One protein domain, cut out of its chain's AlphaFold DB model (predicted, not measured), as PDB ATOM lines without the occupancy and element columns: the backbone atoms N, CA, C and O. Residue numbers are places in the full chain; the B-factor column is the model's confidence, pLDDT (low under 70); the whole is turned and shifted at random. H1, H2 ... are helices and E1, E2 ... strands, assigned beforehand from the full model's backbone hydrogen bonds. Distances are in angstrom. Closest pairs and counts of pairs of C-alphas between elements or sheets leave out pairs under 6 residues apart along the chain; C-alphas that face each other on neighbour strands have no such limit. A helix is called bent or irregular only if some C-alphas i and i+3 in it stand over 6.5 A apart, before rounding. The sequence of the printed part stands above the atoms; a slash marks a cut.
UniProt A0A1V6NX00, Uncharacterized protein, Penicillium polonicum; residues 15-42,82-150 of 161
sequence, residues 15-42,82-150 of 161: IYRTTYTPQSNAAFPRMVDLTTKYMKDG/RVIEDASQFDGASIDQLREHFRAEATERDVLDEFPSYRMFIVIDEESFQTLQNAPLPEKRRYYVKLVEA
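What this domain is: This is residues 15 to 42 and 82 to 150 of the 161 residues of an uncharacterized protein of Penicillium polonicum (UniProt A0A1V6NX00). A small twisted sheet of four short strands forms the core, with the long helix H1 over one face and H3 over the other, making three layers, helices on both faces of a sheet. H5 packs on H1, and residues 133 to 145 make a long loop back to the edge strand E4. The 97 printed residues run E1 H1 E2 H2 H3 H4 E3 H5 E4, mixed helices and strands; the sheet, E2 E1 E3 E4, is mixed. The whole is compact, with a radius of gyration of the C-alphas of 13.8 A, and only just flat, spanning 39 by 31 by 17 A.

Where its parts are: The strands are E2, residues 82 to 84; E1, residues 15 to 17, from C-alpha 15 at (249.823, 150.594, 233.860); E3, residues 120 to 124, 13.5 A; and E4, residues 146 to 149, ending with C-alpha 149 at (257.466, 141.575, 229.785). The helices are H1, 22 to 42, 30.6 A; H3, 95 to 108, 19.9 A; H5, 126 to 132; H2, 87 to 90; and H4, 116 to 119. H1 is irregular, with C-alphas 26 and 29 7.4 A apart, and has a kink of 42 degrees near residue 29.

How they stand to each other: E1 is parallel to E2, with N 15 and O 82 at 2.8 A, and to E3, with N 16 and O 122 at 2.8 A. E3 and E4 are antiparallel, with N 148 and O 121 at 2.8 A. H3 lies over E3 at a height over the sheet of 7.3 A, slantwise to the strands; its closest C-alphas to E3 are Ile 95 and Val 123, 7.8 A. H1, on the opposite face, is near E1. H5 touches residues 24 to 31 of H1, closest C-alphas Met 31 and Leu 132, 6.7 A, at a steep tilt of 60 degrees. H4 only just grazes the sheet, with 5 pairs of C-alphas within 10 A. H2 and H3 are close but not clearly touching, at Phe 90 and Leu 98, C-alphas 7.9 A apart. Each O i to N i+4 pair is within hydrogen-bond range in H3 and H5, 15 of 17 in H1; H2 and H4 are too short for one.

The domain as a whole: The farthest C-alphas, Glu 108 and Glu 139, are 40.5 A apart. Residues 43 to 81 are not printed, a gap of 17.6 A between C-alphas 42 and 82. The link H5 to E4 is long. Mean pLDDT of the printed part is 78.4; residue 109, residues 111 to 119 and residues 132 to 145 are under 70.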
ATOM      1  N   ILE A  15     249.770 149.588 234.917       89.81
ATOM      2  CA  ILE A  15     249.823 150.594 233.860       89.81
ATOM      3  C   ILE A  15     250.745 151.713 234.336       89.81
ATOM      4  O   ILE A  15     250.425 152.409 235.298       89.81
ATOM      5  N   TYR A  16     251.861 151.899 233.642       91.25
ATOM      6  CA  TYR A  16     252.733 153.051 233.814       91.25
ATOM      7  C   TYR A  16     252.348 154.153 232.846       91.25
ATOM      8  O   TYR A  16     252.176 153.927 231.644       91.25
ATOM      9  N   ARG A  17     252.280 155.367 233.378       92.12
ATOM     10  CA  ARG A  17     252.174 156.581 232.589       92.12
ATOM     11  C   ARG A  17     253.530 157.268 232.518       92.12
ATOM     12  O   ARG A  17     254.113 157.573 233.556       92.12
ATOM     13  N   THR A  18     253.986 157.568 231.305       91.19
ATOM     14  CA  THR A  18     255.283 158.235 231.085       91.19
ATOM     15  C   THR A  18     255.175 159.589 230.402       91.19
ATOM     16  O   THR A  18     256.182 160.180 230.024       91.19
ATOM     17  N   THR A  19     253.960 160.102 230.204       89.19
ATOM     18  CA  THR A  19     253.756 161.389 229.530       89.19
ATOM     19  C   THR A  19     252.694 162.231 230.221       89.19
ATOM     20  O   THR A  19     251.532 161.818 230.339       89.19
ATOM     21  N   TYR A  20     253.073 163.448 230.622       90.75
ATOM     22  CA  TYR A  20     252.281 164.322 231.498       90.75
ATOM     23  C   TYR A  20     251.981 165.713 230.903       90.75
ATOM     24  O   TYR A  20     251.950 166.723 231.605       90.75
ATOM     25  N   THR A  21     251.697 165.782 229.601       88.44
ATOM     26  CA  THR A  21     251.244 167.015 228.939       88.44
ATOM     27  C   THR A  21     249.802 167.381 229.339       88.44
ATOM     28  O   THR A  21     249.034 166.515 229.769       88.44
ATOM     29  N   PRO A  22     249.362 168.649 229.191       89.75
ATOM     30  CA  PRO A  22     247.968 169.033 229.449       89.75
ATOM     31  C   PRO A  22     246.949 168.193 228.665       89.75
ATOM     32  O   PRO A  22     245.905 167.817 229.195       89.75
ATOM     33  N   GLN A  23     247.271 167.860 227.415       85.06
ATOM     34  CA  GLN A  23     246.445 167.026 226.551       85.06
ATOM     35  C   GLN A  23     246.415 165.572 227.038       85.06
ATOM     36  O   GLN A  23     245.332 164.989 227.121       85.06
ATOM     37  N   SER A  24     247.565 165.002 227.427       85.94
ATOM     38  CA  SER A  24     247.603 163.643 227.975       85.94
ATOM     39  C   SER A  24     246.866 163.548 229.309       85.94
ATOM     40  O   SER A  24     246.098 162.610 229.494       85.94
ATOM     41  N   ASN A  25     246.976 164.560 230.177       88.62
ATOM     42  CA  ASN A  25     246.221 164.656 231.433       88.62
ATOM     43  C   ASN A  25     244.708 164.596 231.203       88.62
ATOM     44  O   ASN A  25     244.004 163.890 231.920       88.62
ATOM     45  N   ALA A  26     244.207 165.301 230.186       87.38
ATOM     46  CA  ALA A  26     242.782 165.319 229.879       87.38
ATOM     47  C   ALA A  26     242.264 163.973 229.337       87.38
ATOM     48  O   ALA A  26     241.121 163.607 229.613       87.38
ATOM     49  N   ALA A  27     243.073 163.227 228.576       83.81
ATOM     50  CA  ALA A  27     242.634 161.964 227.974       83.81
ATOM     51  C   ALA A  27     242.976 160.713 228.796       83.81
ATOM     52  O   ALA A  27     242.400 159.654 228.539       83.81
ATOM     53  N   PHE A  28     243.903 160.801 229.752       87.00
ATOM     54  CA  PHE A  28     244.438 159.640 230.464       87.00
ATOM     55  C   PHE A  28     243.372 158.758 231.136       87.00
ATOM     56  O   PHE A  28     243.410 157.546 230.902       87.00
ATOM     57  N   PRO A  29     242.349 159.303 231.828       88.75
ATOM     58  CA  PRO A  29     241.278 158.478 232.393       88.75
ATOM     59  C   PRO A  29     240.568 157.616 231.337       88.75
ATOM     60  O   PRO A  29     240.398 156.411 231.510       88.75
ATOM     61  N   ARG A  30     240.253 158.203 230.175       85.12
ATOM     62  CA  ARG A  30     239.618 157.490 229.056       85.12
ATOM     63  C   ARG A  30     240.522 156.392 228.490       85.12
ATOM     64  O   ARG A  30     240.021 155.362 228.041       85.12
ATOM     65  N   MET A  31     241.837 156.601 228.476       84.19
ATOM     66  CA  MET A  31     242.793 155.597 228.000       84.19
ATOM     67  C   MET A  31     242.883 154.405 228.952       84.19
ATOM     68  O   MET A  31     242.874 153.266 228.490       84.19
ATOM     69  N   VAL A  32     242.900 154.649 230.265       86.81
ATOM     70  CA  VAL A  32     242.838 153.582 231.275       86.81
ATOM     71  C   VAL A  32     241.548 152.775 231.122       86.81
ATOM     72  O   VAL A  32     241.607 151.544 231.093       86.81
ATOM     73  N   ASP A  33     240.403 153.436 230.934       86.06
ATOM     74  CA  ASP A  33     239.114 152.763 230.726       86.06
ATOM     75  C   ASP A  33     239.117 151.877 229.474       86.06
ATOM     76  O   ASP A  33     238.697 150.715 229.521       86.06
ATOM     77  N   LEU A  34     239.619 152.400 228.351       82.75
ATOM     78  CA  LEU A  34     239.718 151.655 227.095       82.75
ATOM     79  C   LEU A  34     240.652 150.451 227.231       82.75
ATOM     80  O   LEU A  34     240.249 149.335 226.901       82.75
ATOM     81  N   THR A  35     241.861 150.645 227.759       81.88
ATOM     82  CA  THR A  35     242.827 149.563 227.989       81.88
ATOM     83  C   THR A  35     242.253 148.496 228.920       81.88
ATOM     84  O   THR A  35     242.349 147.303 228.630       81.88
ATOM     85  N   THR A  36     241.580 148.906 229.997       83.69
ATOM     86  CA  THR A  36     240.916 147.989 230.935       83.69
ATOM     87  C   THR A  36     239.825 147.185 230.248       83.69
ATOM     88  O   THR A  36     239.727 145.977 230.454       83.69
ATOM     89  N   LYS A  37     239.010 147.834 229.410       82.06
ATOM     90  CA  LYS A  37     237.950 147.167 228.655       82.06
ATOM     91  C   LYS A  37     238.519 146.149 227.666       82.06
ATOM     92  O   LYS A  37     238.067 145.010 227.668       82.06
ATOM     93  N   TYR A  38     239.535 146.523 226.888       78.62
ATOM     94  CA  TYR A  38     240.189 145.604 225.951       78.62
ATOM     95  C   TYR A  38     240.816 144.408 226.661       78.62
ATOM     96  O   TYR A  38     240.666 143.276 226.199       78.62
ATOM     97  N   MET A  39     241.459 144.641 227.805       78.00
ATOM     98  CA  MET A  39     241.993 143.561 228.625       78.00
ATOM     99  C   MET A  39     240.883 142.638 229.117       78.00
ATOM    100  O   MET A  39     240.981 141.433 228.922       78.00
ATOM    101  N   LYS A  40     239.795 143.176 229.681       78.00
ATOM    102  CA  LYS A  40     238.643 142.375 230.133       78.00
ATOM    103  C   LYS A  40     238.022 141.554 228.999       78.00
ATOM    104  O   LYS A  40     237.717 140.382 229.208       78.00
ATOM    105  N   ASP A  41     237.896 142.130 227.805       77.06
ATOM    106  CA  ASP A  41     237.404 141.417 226.625       77.06
ATOM    107  C   ASP A  41     238.364 140.281 226.222       77.06
ATOM    108  O   ASP A  41     237.923 139.151 226.021       77.06
ATOM    109  N   GLY A  42     239.677 140.529 226.182       72.88
ATOM    110  CA  GLY A  42     240.690 139.493 225.932       72.88
ATOM    111  C   GLY A  42     240.692 138.385 226.992       72.88
ATOM    112  O   GLY A  42     240.732 137.197 226.666       72.88
ATOM    113  N   ARG A  82     246.328 148.321 238.272       85.69
ATOM    114  CA  ARG A  82     247.025 149.307 239.102       85.69
ATOM    115  C   ARG A  82     247.604 150.364 238.179       85.69
ATOM    116  O   ARG A  82     248.298 150.021 237.228       85.69
ATOM    117  N   VAL A  83     247.305 151.628 238.438       88.69
ATOM    118  CA  VAL A  83     247.777 152.745 237.616       88.69
ATOM    119  C   VAL A  83     248.821 153.519 238.409       88.69
ATOM    120  O   VAL A  83     248.557 153.923 239.539       88.69
ATOM    121  N   ILE A  84     250.009 153.689 237.831       89.81
ATOM    122  CA  ILE A  84     251.127 154.420 238.431       89.81
ATOM    123  C   ILE A  84     251.256 155.764 237.709       89.81
ATOM    124  O   ILE A  84     251.609 155.813 236.528       89.81
ATOM    125  N   GLU A  85     250.946 156.843 238.434       87.69
ATOM    126  CA  GLU A  85     250.873 158.224 237.923       87.69
ATOM    127  C   GLU A  85     251.824 159.192 238.653       87.69
ATOM    128  O   GLU A  85     251.483 160.351 238.893       87.69
ATOM    129  N   ASP A  86     253.015 158.732 239.043       90.50
ATOM    130  CA  ASP A  86     254.020 159.614 239.646       90.50
ATOM    131  C   ASP A  86     254.849 160.327 238.567       90.50
ATOM    132  O   ASP A  86     255.861 159.819 238.085       90.50
ATOM    133  N   ALA A  87     254.420 161.535 238.195       88.75
ATOM    134  CA  ALA A  87     255.125 162.363 237.219       88.75
ATOM    135  C   ALA A  87     256.557 162.716 237.651       88.75
ATOM    136  O   ALA A  87     257.426 162.874 236.800       88.75
ATOM    137  N   SER A  88     256.823 162.831 238.957       90.19
ATOM    138  CA  SER A  88     258.158 163.191 239.452       90.19
ATOM    139  C   SER A  88     259.181 162.076 239.239       90.19
ATOM    140  O   SER A  88     260.374 162.349 239.123       90.19
ATOM    141  N   GLN A  89     258.700 160.835 239.150       91.00
ATOM    142  CA  GLN A  89     259.516 159.643 238.975       91.00
ATOM    143  C   GLN A  89     259.484 159.108 237.535       91.00
ATOM    144  O   GLN A  89     260.482 158.557 237.074       91.00
ATOM    145  N   PHE A  90     258.357 159.256 236.828       93.19
ATOM    146  CA  PHE A  90     258.107 158.540 235.572       93.19
ATOM    147  C   PHE A  90     257.874 159.420 234.338       93.19
ATOM    148  O   PHE A  90     257.725 158.868 233.245       93.19
ATOM    149  N   ASP A  91     257.845 160.755 234.445       93.12
ATOM    150  CA  ASP A  91     257.743 161.608 233.251       93.12
ATOM    151  C   ASP A  91     258.977 161.436 232.351       93.12
ATOM    152  O   ASP A  91     260.114 161.661 232.765       93.12
ATOM    153  N   GLY A  92     258.755 160.966 231.122       89.56
ATOM    154  CA  GLY A  92     259.820 160.625 230.180       89.56
ATOM    155  C   GLY A  92     260.632 159.370 230.531       89.56
ATOM    156  O   GLY A  92     261.664 159.144 229.897       89.56
ATOM    157  N   ALA A  93     260.200 158.552 231.499       92.19
ATOM    158  CA  ALA A  93     260.922 157.334 231.868       92.19
ATOM    159  C   ALA A  93     260.991 156.324 230.713       92.19
ATOM    160  O   ALA A  93     260.019 156.102 229.981       92.19
ATOM    161  N   SER A  94     262.151 155.684 230.569       89.44
ATOM    162  CA  SER A  94     262.363 154.626 229.583       89.44
ATOM    163  C   SER A  94     261.736 153.305 230.033       89.44
ATOM    164  O   SER A  94     261.524 153.064 231.221       89.44
ATOM    165  N   ILE A  95     261.490 152.400 229.081       87.31
ATOM    166  CA  ILE A  95     260.959 151.058 229.371       87.31
ATOM    167  C   ILE A  95     261.860 150.293 230.355       87.31
ATOM    168  O   ILE A  95     261.343 149.596 231.225       87.31
ATOM    169  N   ASP A  96     263.182 150.454 230.265       88.12
ATOM    170  CA  ASP A  96     264.129 149.782 231.160       88.12
ATOM    171  C   ASP A  96     264.010 150.270 232.606       88.12
ATOM    172  O   ASP A  96     264.003 149.456 233.527       88.12
ATOM    173  N   GLN A  97     263.818 151.577 232.811       89.88
ATOM    174  CA  GLN A  97     263.590 152.145 234.145       89.88
ATOM    175  C   GLN A  97     262.275 151.638 234.752       89.88
ATOM    176  O   GLN A  97     262.221 151.285 235.930       89.88
ATOM    177  N   LEU A  98     261.215 151.545 233.941       90.62
ATOM    178  CA  LEU A  98     259.936 150.982 234.385       90.62
ATOM    179  C   LEU A  98     260.056 149.495 234.727       90.62
ATOM    180  O   LEU A  98     259.452 149.025 235.690       90.62
ATOM    181  N   ARG A  99     260.845 148.753 233.943       88.00
ATOM    182  CA  ARG A  99     261.104 147.331 234.158       88.00
ATOM    183  C   ARG A  99     261.846 147.092 235.465       88.00
ATOM    184  O   ARG A  99     261.454 146.203 236.216       88.00
ATOM    185  N   GLU A 100     262.881 147.877 235.746       89.19
ATOM    186  CA  GLU A 100     263.619 147.812 237.008       89.19
ATOM    187  C   GLU A 100     262.705 148.112 238.202       89.19
ATOM    188  O   GLU A 100     262.643 147.315 239.139       89.19
ATOM    189  N   HIS A 101     261.914 149.189 238.122       90.69
ATOM    190  CA  HIS A 101     260.944 149.539 239.161       90.69
ATOM    191  C   HIS A 101     259.925 148.415 239.401       90.69
ATOM    192  O   HIS A 101     259.702 147.992 240.534       90.69
ATOM    193  N   PHE A 102     259.338 147.883 238.327       87.31
ATOM    194  CA  PHE A 102     258.361 146.804 238.416       87.31
ATOM    195  C   PHE A 102     258.962 145.526 239.022       87.31
ATOM    196  O   PHE A 102     258.328 144.896 239.866       87.31
ATOM    197  N   ARG A 103     260.189 145.148 238.629       84.19
ATOM    198  CA  ARG A 103     260.898 143.984 239.189       84.19
ATOM    199  C   ARG A 103     261.182 144.157 240.676       84.19
ATOM    200  O   ARG A 103     260.961 143.213 241.432       84.19
ATOM    201  N   ALA A 104     261.665 145.330 241.087       85.50
ATOM    202  CA  ALA A 104     261.954 145.620 242.487       85.50
ATOM    203  C   ALA A 104     260.690 145.466 243.347       85.50
ATOM    204  O   ALA A 104     260.706 144.741 244.339       85.50
ATOM    205  N   GLU A 105     259.571 146.043 242.904       82.38
ATOM    206  CA  GLU A 105     258.299 145.956 243.623       82.38
ATOM    207  C   GLU A 105     257.728 144.527 243.652       82.38
ATOM    208  O   GLU A 105     257.251 144.056 244.685       82.38
ATOM    209  N   ALA A 106     257.785 143.801 242.530       77.56
ATOM    210  CA  ALA A 106     257.296 142.426 242.462       77.56
ATOM    211  C   ALA A 106     258.145 141.457 243.307       77.56
ATOM    212  O   ALA A 106     257.606 140.494 243.852       77.56
ATOM    213  N   THR A 107     259.448 141.734 243.444       79.25
ATOM    214  CA  THR A 107     260.366 140.997 244.329       79.25
ATOM    215  C   THR A 107     260.066 141.287 245.795       79.25
ATOM    216  O   THR A 107     259.973 140.358 246.588       79.25
ATOM    217  N   GLU A 108     259.859 142.556 246.162       78.31
ATOM    218  CA  GLU A 108     259.488 142.948 247.531       78.31
ATOM    219  C   GLU A 108     258.182 142.279 247.984       78.31
ATOM    220  O   GLU A 108     258.027 141.919 249.150       78.31
ATOM    221  N   ARG A 109     257.253 142.080 247.046       69.94
ATOM    222  CA  ARG A 109     255.948 141.459 247.297       69.94
ATOM    223  C   ARG A 109     255.947 139.929 247.175       69.94
ATOM    224  O   ARG A 109     254.929 139.334 247.509       69.94
ATOM    225  N   ASP A 110     257.039 139.315 246.715       70.81
ATOM    226  CA  ASP A 110     257.178 137.867 246.464       70.81
ATOM    227  C   ASP A 110     256.099 137.281 245.522       70.81
ATOM    228  O   ASP A 110     255.555 136.203 245.739       70.81
ATOM    229  N   VAL A 111     255.748 138.018 244.459       67.19
ATOM    230  CA  VAL A 111     254.617 137.681 243.558       67.19
ATOM    231  C   VAL A 111     255.018 137.315 242.124       67.19
ATOM    232  O   VAL A 111     254.153 136.997 241.307       67.19
ATOM    233  N   LEU A 112     256.315 137.332 241.794       62.94
ATOM    234  CA  LEU A 112     256.827 137.139 240.421       62.94
ATOM    235  C   LEU A 112     256.408 135.807 239.762       62.94
ATOM    236  O   LEU A 112     256.290 135.736 238.532       62.94
ATOM    237  N   ASP A 113     256.142 134.776 240.569       62.78
ATOM    238  CA  ASP A 113     255.759 133.434 240.112       62.78
ATOM    239  C   ASP A 113     254.285 133.079 240.366       62.78
ATOM    240  O   ASP A 113     253.841 131.992 239.992       62.78
ATOM    241  N   GLU A 114     253.488 133.985 240.946       60.50
ATOM    242  CA  GLU A 114     252.084 133.691 241.274       60.50
ATOM    243  C   GLU A 114     251.143 133.798 240.065       60.50
ATOM    244  O   GLU A 114     250.167 133.049 239.960       60.50
ATOM    245  N   PHE A 115     251.392 134.745 239.156       60.75
ATOM    246  CA  PHE A 115     250.503 135.019 238.025       60.75
ATOM    247  C   PHE A 115     251.253 135.681 236.863       60.75
ATOM    248  O   PHE A 115     252.077 136.564 237.102       60.75
ATOM    249  N   PRO A 116     250.917 135.379 235.593       61.66
ATOM    250  CA  PRO A 116     251.530 136.041 234.436       61.66
ATOM    251  C   PRO A 116     251.414 137.577 234.440       61.66
ATOM    252  O   PRO A 116     252.245 138.260 233.850       61.66
ATOM    253  N   SER A 117     250.414 138.143 235.126       62.47
ATOM    254  CA  SER A 117     250.252 139.596 235.277       62.47
ATOM    255  C   SER A 117     251.321 140.243 236.154       62.47
ATOM    256  O   SER A 117     251.599 141.422 235.975       62.47
ATOM    257  N   TYR A 118     251.987 139.476 237.019       62.97
ATOM    258  CA  TYR A 118     253.166 139.921 237.768       62.97
ATOM    259  C   TYR A 118     254.455 139.866 236.949       62.97
ATOM    260  O   TYR A 118     255.521 140.185 237.461       62.97
ATOM    261  N   ARG A 119     254.374 139.472 235.674       69.12
ATOM    262  CA  ARG A 119     255.501 139.473 234.738       69.12
ATOM    263  C   ARG A 119     255.336 140.491 233.629       69.12
ATOM    264  O   ARG A 119     256.250 140.631 232.833       69.12
ATOM    265  N   MET A 120     254.205 141.189 233.545       77.88
ATOM    266  CA  MET A 120     253.939 142.126 232.459       77.88
ATOM    267  C   MET A 120     253.348 143.434 232.973       77.88
ATOM    268  O   MET A 120     252.496 143.443 233.859       77.88
ATOM    269  N   PHE A 121     253.741 144.542 232.355       84.88
ATOM    270  CA  PHE A 121     253.123 145.846 232.576       84.88
ATOM    271  C   PHE A 121     252.809 146.529 231.248       84.88
ATOM    272  O   PHE A 121     253.360 146.201 230.199       84.88
ATOM    273  N   ILE A 122     251.884 147.477 231.295       87.25
ATOM    274  CA  ILE A 122     251.479 148.296 230.162       87.25
ATOM    275  C   ILE A 122     252.133 149.663 230.310       87.25
ATOM    276  O   ILE A 122     252.106 150.243 231.393       87.25
ATOM    277  N   VAL A 123     252.669 150.203 229.223       88.50
ATOM    278  CA  VAL A 123     253.132 151.591 229.159       88.50
ATOM    279  C   VAL A 123     252.175 152.395 228.292       88.50
ATOM    280  O   VAL A 123     251.867 151.996 227.165       88.50
ATOM    281  N   ILE A 124     251.717 153.523 228.831       87.44
ATOM    282  CA  ILE A 124     251.005 154.568 228.098       87.44
ATOM    283  C   ILE A 124     251.943 155.772 228.005       87.44
ATOM    284  O   ILE A 124     252.068 156.569 228.939       87.44
ATOM    285  N   ASP A 125     252.609 155.862 226.862       83.56
ATOM    286  CA  ASP A 125     253.483 156.960 226.464       83.56
ATOM    287  C   ASP A 125     252.805 157.866 225.420       83.56
ATOM    288  O   ASP A 125     251.648 157.662 225.046       83.56
ATOM    289  N   GLU A 126     253.520 158.879 224.934       81.25
ATOM    290  CA  GLU A 126     253.005 159.819 223.931       81.25
ATOM    291  C   GLU A 126     252.544 159.118 222.639       81.25
ATOM    292  O   GLU A 126     251.521 159.482 222.063       81.25
ATOM    293  N   GLU A 127     253.240 158.070 222.192       79.81
ATOM    294  CA  GLU A 127     252.828 157.285 221.021       79.81
ATOM    295  C   GLU A 127     251.475 156.594 221.263       79.81
ATOM    296  O   GLU A 127     250.556 156.665 220.437       79.81
ATOM    297  N   SER A 128     251.317 155.989 222.442       77.19
ATOM    298  CA  SER A 128     250.053 155.396 222.882       77.19
ATOM    299  C   SER A 128     248.940 156.451 222.937       77.19
ATOM    300  O   SER A 128     247.824 156.207 222.473       77.19
ATOM    301  N   PHE A 129     249.246 157.661 223.416       76.00
ATOM    302  CA  PHE A 129     248.304 158.782 223.459       76.00
ATOM    303  C   PHE A 129     247.818 159.192 222.062       76.00
ATOM    304  O   PHE A 129     246.607 159.275 221.824       76.00
ATOM    305  N   GLN A 130     248.733 159.377 221.111       74.75
ATOM    306  CA  GLN A 130     248.384 159.790 219.749       74.75
ATOM    307  C   GLN A 130     247.486 158.770 219.036       74.75
ATOM    308  O   GLN A 130     246.609 159.151 218.253       74.75
ATOM    309  N   THR A 131     247.650 157.475 219.327       71.19
ATOM    310  CA  THR A 131     246.821 156.416 218.731       71.19
ATOM    311  C   THR A 131     245.457 156.263 219.410       71.19
ATOM    312  O   THR A 131     244.465 155.981 218.730       71.19
ATOM    313  N   LEU A 132     245.370 156.485 220.726       68.69
ATOM    314  CA  LEU A 132     244.144 156.304 221.511       68.69
ATOM    315  C   LEU A 132     243.219 157.530 221.514       68.69
ATOM    316  O   LEU A 132     241.999 157.368 221.633       68.69
ATOM    317  N   GLN A 133     243.746 158.750 221.346       68.12
ATOM    318  CA  GLN A 133     242.935 159.976 221.440       68.12
ATOM    319  C   GLN A 133     241.779 160.010 220.421       68.12
ATOM    320  O   GLN A 133     240.683 160.463 220.744       68.12
ATOM    321  N   ASN A 134     241.982 159.438 219.227       66.50
ATOM    322  CA  ASN A 134     241.006 159.426 218.128       66.50
ATOM    323  C   ASN A 134     240.292 158.074 217.957       66.50
ATOM    324  O   ASN A 134     239.620 157.848 216.950       66.50
ATOM    325  N   ALA A 135     240.449 157.150 218.906       59.19
ATOM    326  CA  ALA A 135     239.837 155.829 218.846       59.19
ATOM    327  C   ALA A 135     238.305 155.909 219.007       59.19
ATOM    328  O   ALA A 135     237.849 156.292 220.092       59.19
ATOM    329  N   PRO A 136     237.478 155.550 218.000       58.25
ATOM    330  CA  PRO A 136     236.074 155.242 218.257       58.25
ATOM    331  C   PRO A 136     235.948 154.061 219.234       58.25
ATOM    332  O   PRO A 136     236.736 153.115 219.202       58.25
ATOM    333  N   LEU A 137     234.927 154.111 220.098       52.78
ATOM    334  CA  LEU A 137     234.453 152.933 220.839       52.78
ATOM    335  C   LEU A 137     234.144 151.803 219.827       52.78
ATOM    336  O   LEU A 137     233.796 152.080 218.683       52.78
ATOM    337  N   PRO A 138     234.345 150.531 220.195       50.88
ATOM    338  CA  PRO A 138     235.199 149.613 219.451       50.88
ATOM    339  C   PRO A 138     234.645 149.211 218.076       50.88
ATOM    340  O   PRO A 138     233.776 148.348 217.977       50.88
ATOM    341  N   GLU A 139     235.270 149.720 217.013       41.31
ATOM    342  CA  GLU A 139     235.269 149.101 215.685       41.31
ATOM    343  C   GLU A 139     236.702 148.724 215.297       41.31
ATOM    344  O   GLU A 139     237.511 149.587 214.976       41.31
ATOM    345  N   LYS A 140     237.009 147.420 215.372       43.16
ATOM    346  CA  LYS A 140     238.106 146.672 214.712       43.16
ATOM    347  C   LYS A 140     239.310 147.476 214.169       43.16
ATOM    348  O   LYS A 140     239.735 147.265 213.033       43.16
ATOM    349  N   ARG A 141     239.930 148.339 214.970       43.69
ATOM    350  CA  ARG A 141     241.234 148.939 214.666       43.69
ATOM    351  C   ARG A 141     242.212 148.599 215.782       43.69
ATOM    352  O   ARG A 141     241.841 148.536 216.948       43.69
ATOM    353  N   ARG A 142     243.448 148.291 215.384       47.69
ATOM    354  CA  ARG A 142     244.555 147.974 216.291       47.69
ATOM    355  C   ARG A 142     244.984 149.276 216.960       47.69
ATOM    356  O   ARG A 142     245.572 150.126 216.297       47.69
ATOM    357  N   TYR A 143     244.632 149.440 218.227       55.41
ATOM    358  CA  TYR A 143     245.187 150.480 219.086       55.41
ATOM    359  C   TYR A 143     246.392 149.893 219.810       55.41
ATOM    360  O   TYR A 143     246.335 148.743 220.250       55.41
ATOM    361  N   TYR A 144     247.483 150.649 219.880       62.78
ATOM    362  CA  TYR A 144     248.748 150.148 220.397       62.78
ATOM    363  C   TYR A 144     248.967 150.709 221.796       62.78
ATOM    364  O   TYR A 144     249.091 151.914 221.983       62.78
ATOM    365  N   VAL A 145     248.995 149.810 222.770       67.44
ATOM    366  CA  VAL A 145     249.653 150.035 224.056       67.44
ATOM    367  C   VAL A 145     250.864 149.117 224.103       67.44
ATOM    368  O   VAL A 145     250.845 148.032 223.512       67.44
ATOM    369  N   LYS A 146     251.926 149.537 224.785       79.44
ATOM    370  CA  LYS A 146     253.139 148.724 224.899       79.44
ATOM    371  C   LYS A 146     252.958 147.757 226.062       79.44
ATOM    372  O   LYS A 146     252.950 148.187 227.209       79.44
ATOM    373  N   LEU A 147     252.769 146.472 225.762       77.69
ATOM    374  CA  LEU A 147     252.829 145.400 226.756       77.69
ATOM    375  C   LEU A 147     254.288 144.963 226.881       77.69
ATOM    376  O   LEU A 147     254.876 144.495 225.908       77.69
ATOM    377  N   VAL A 148     254.866 145.153 228.057       75.69
ATOM    378  CA  VAL A 148     256.272 144.867 228.333       75.69
ATOM    379  C   VAL A 148     256.346 143.683 229.278       75.69
ATOM    380  O   VAL A 148     255.772 143.728 230.365       75.69
ATOM    381  N   GLU A 149     257.074 142.644 228.876       78.31
ATOM    382  CA  GLU A 149     257.466 141.575 229.785       78.31
ATOM    383  C   GLU A 149     258.635 142.057 230.653       78.31
ATOM    384  O   GLU A 149     259.678 142.523 230.177       78.31
ATOM    385  N   ALA A 150     258.410 142.011 231.958       71.94
ATOM    386  CA  ALA A 150     259.357 142.430 232.957       71.94
ATOM    387  C   ALA A 150     260.460 141.395 233.131       71.94
ATOM    388  O   ALA A 150     261.600 141.793 233.310       71.94
TER     389      ALA A 150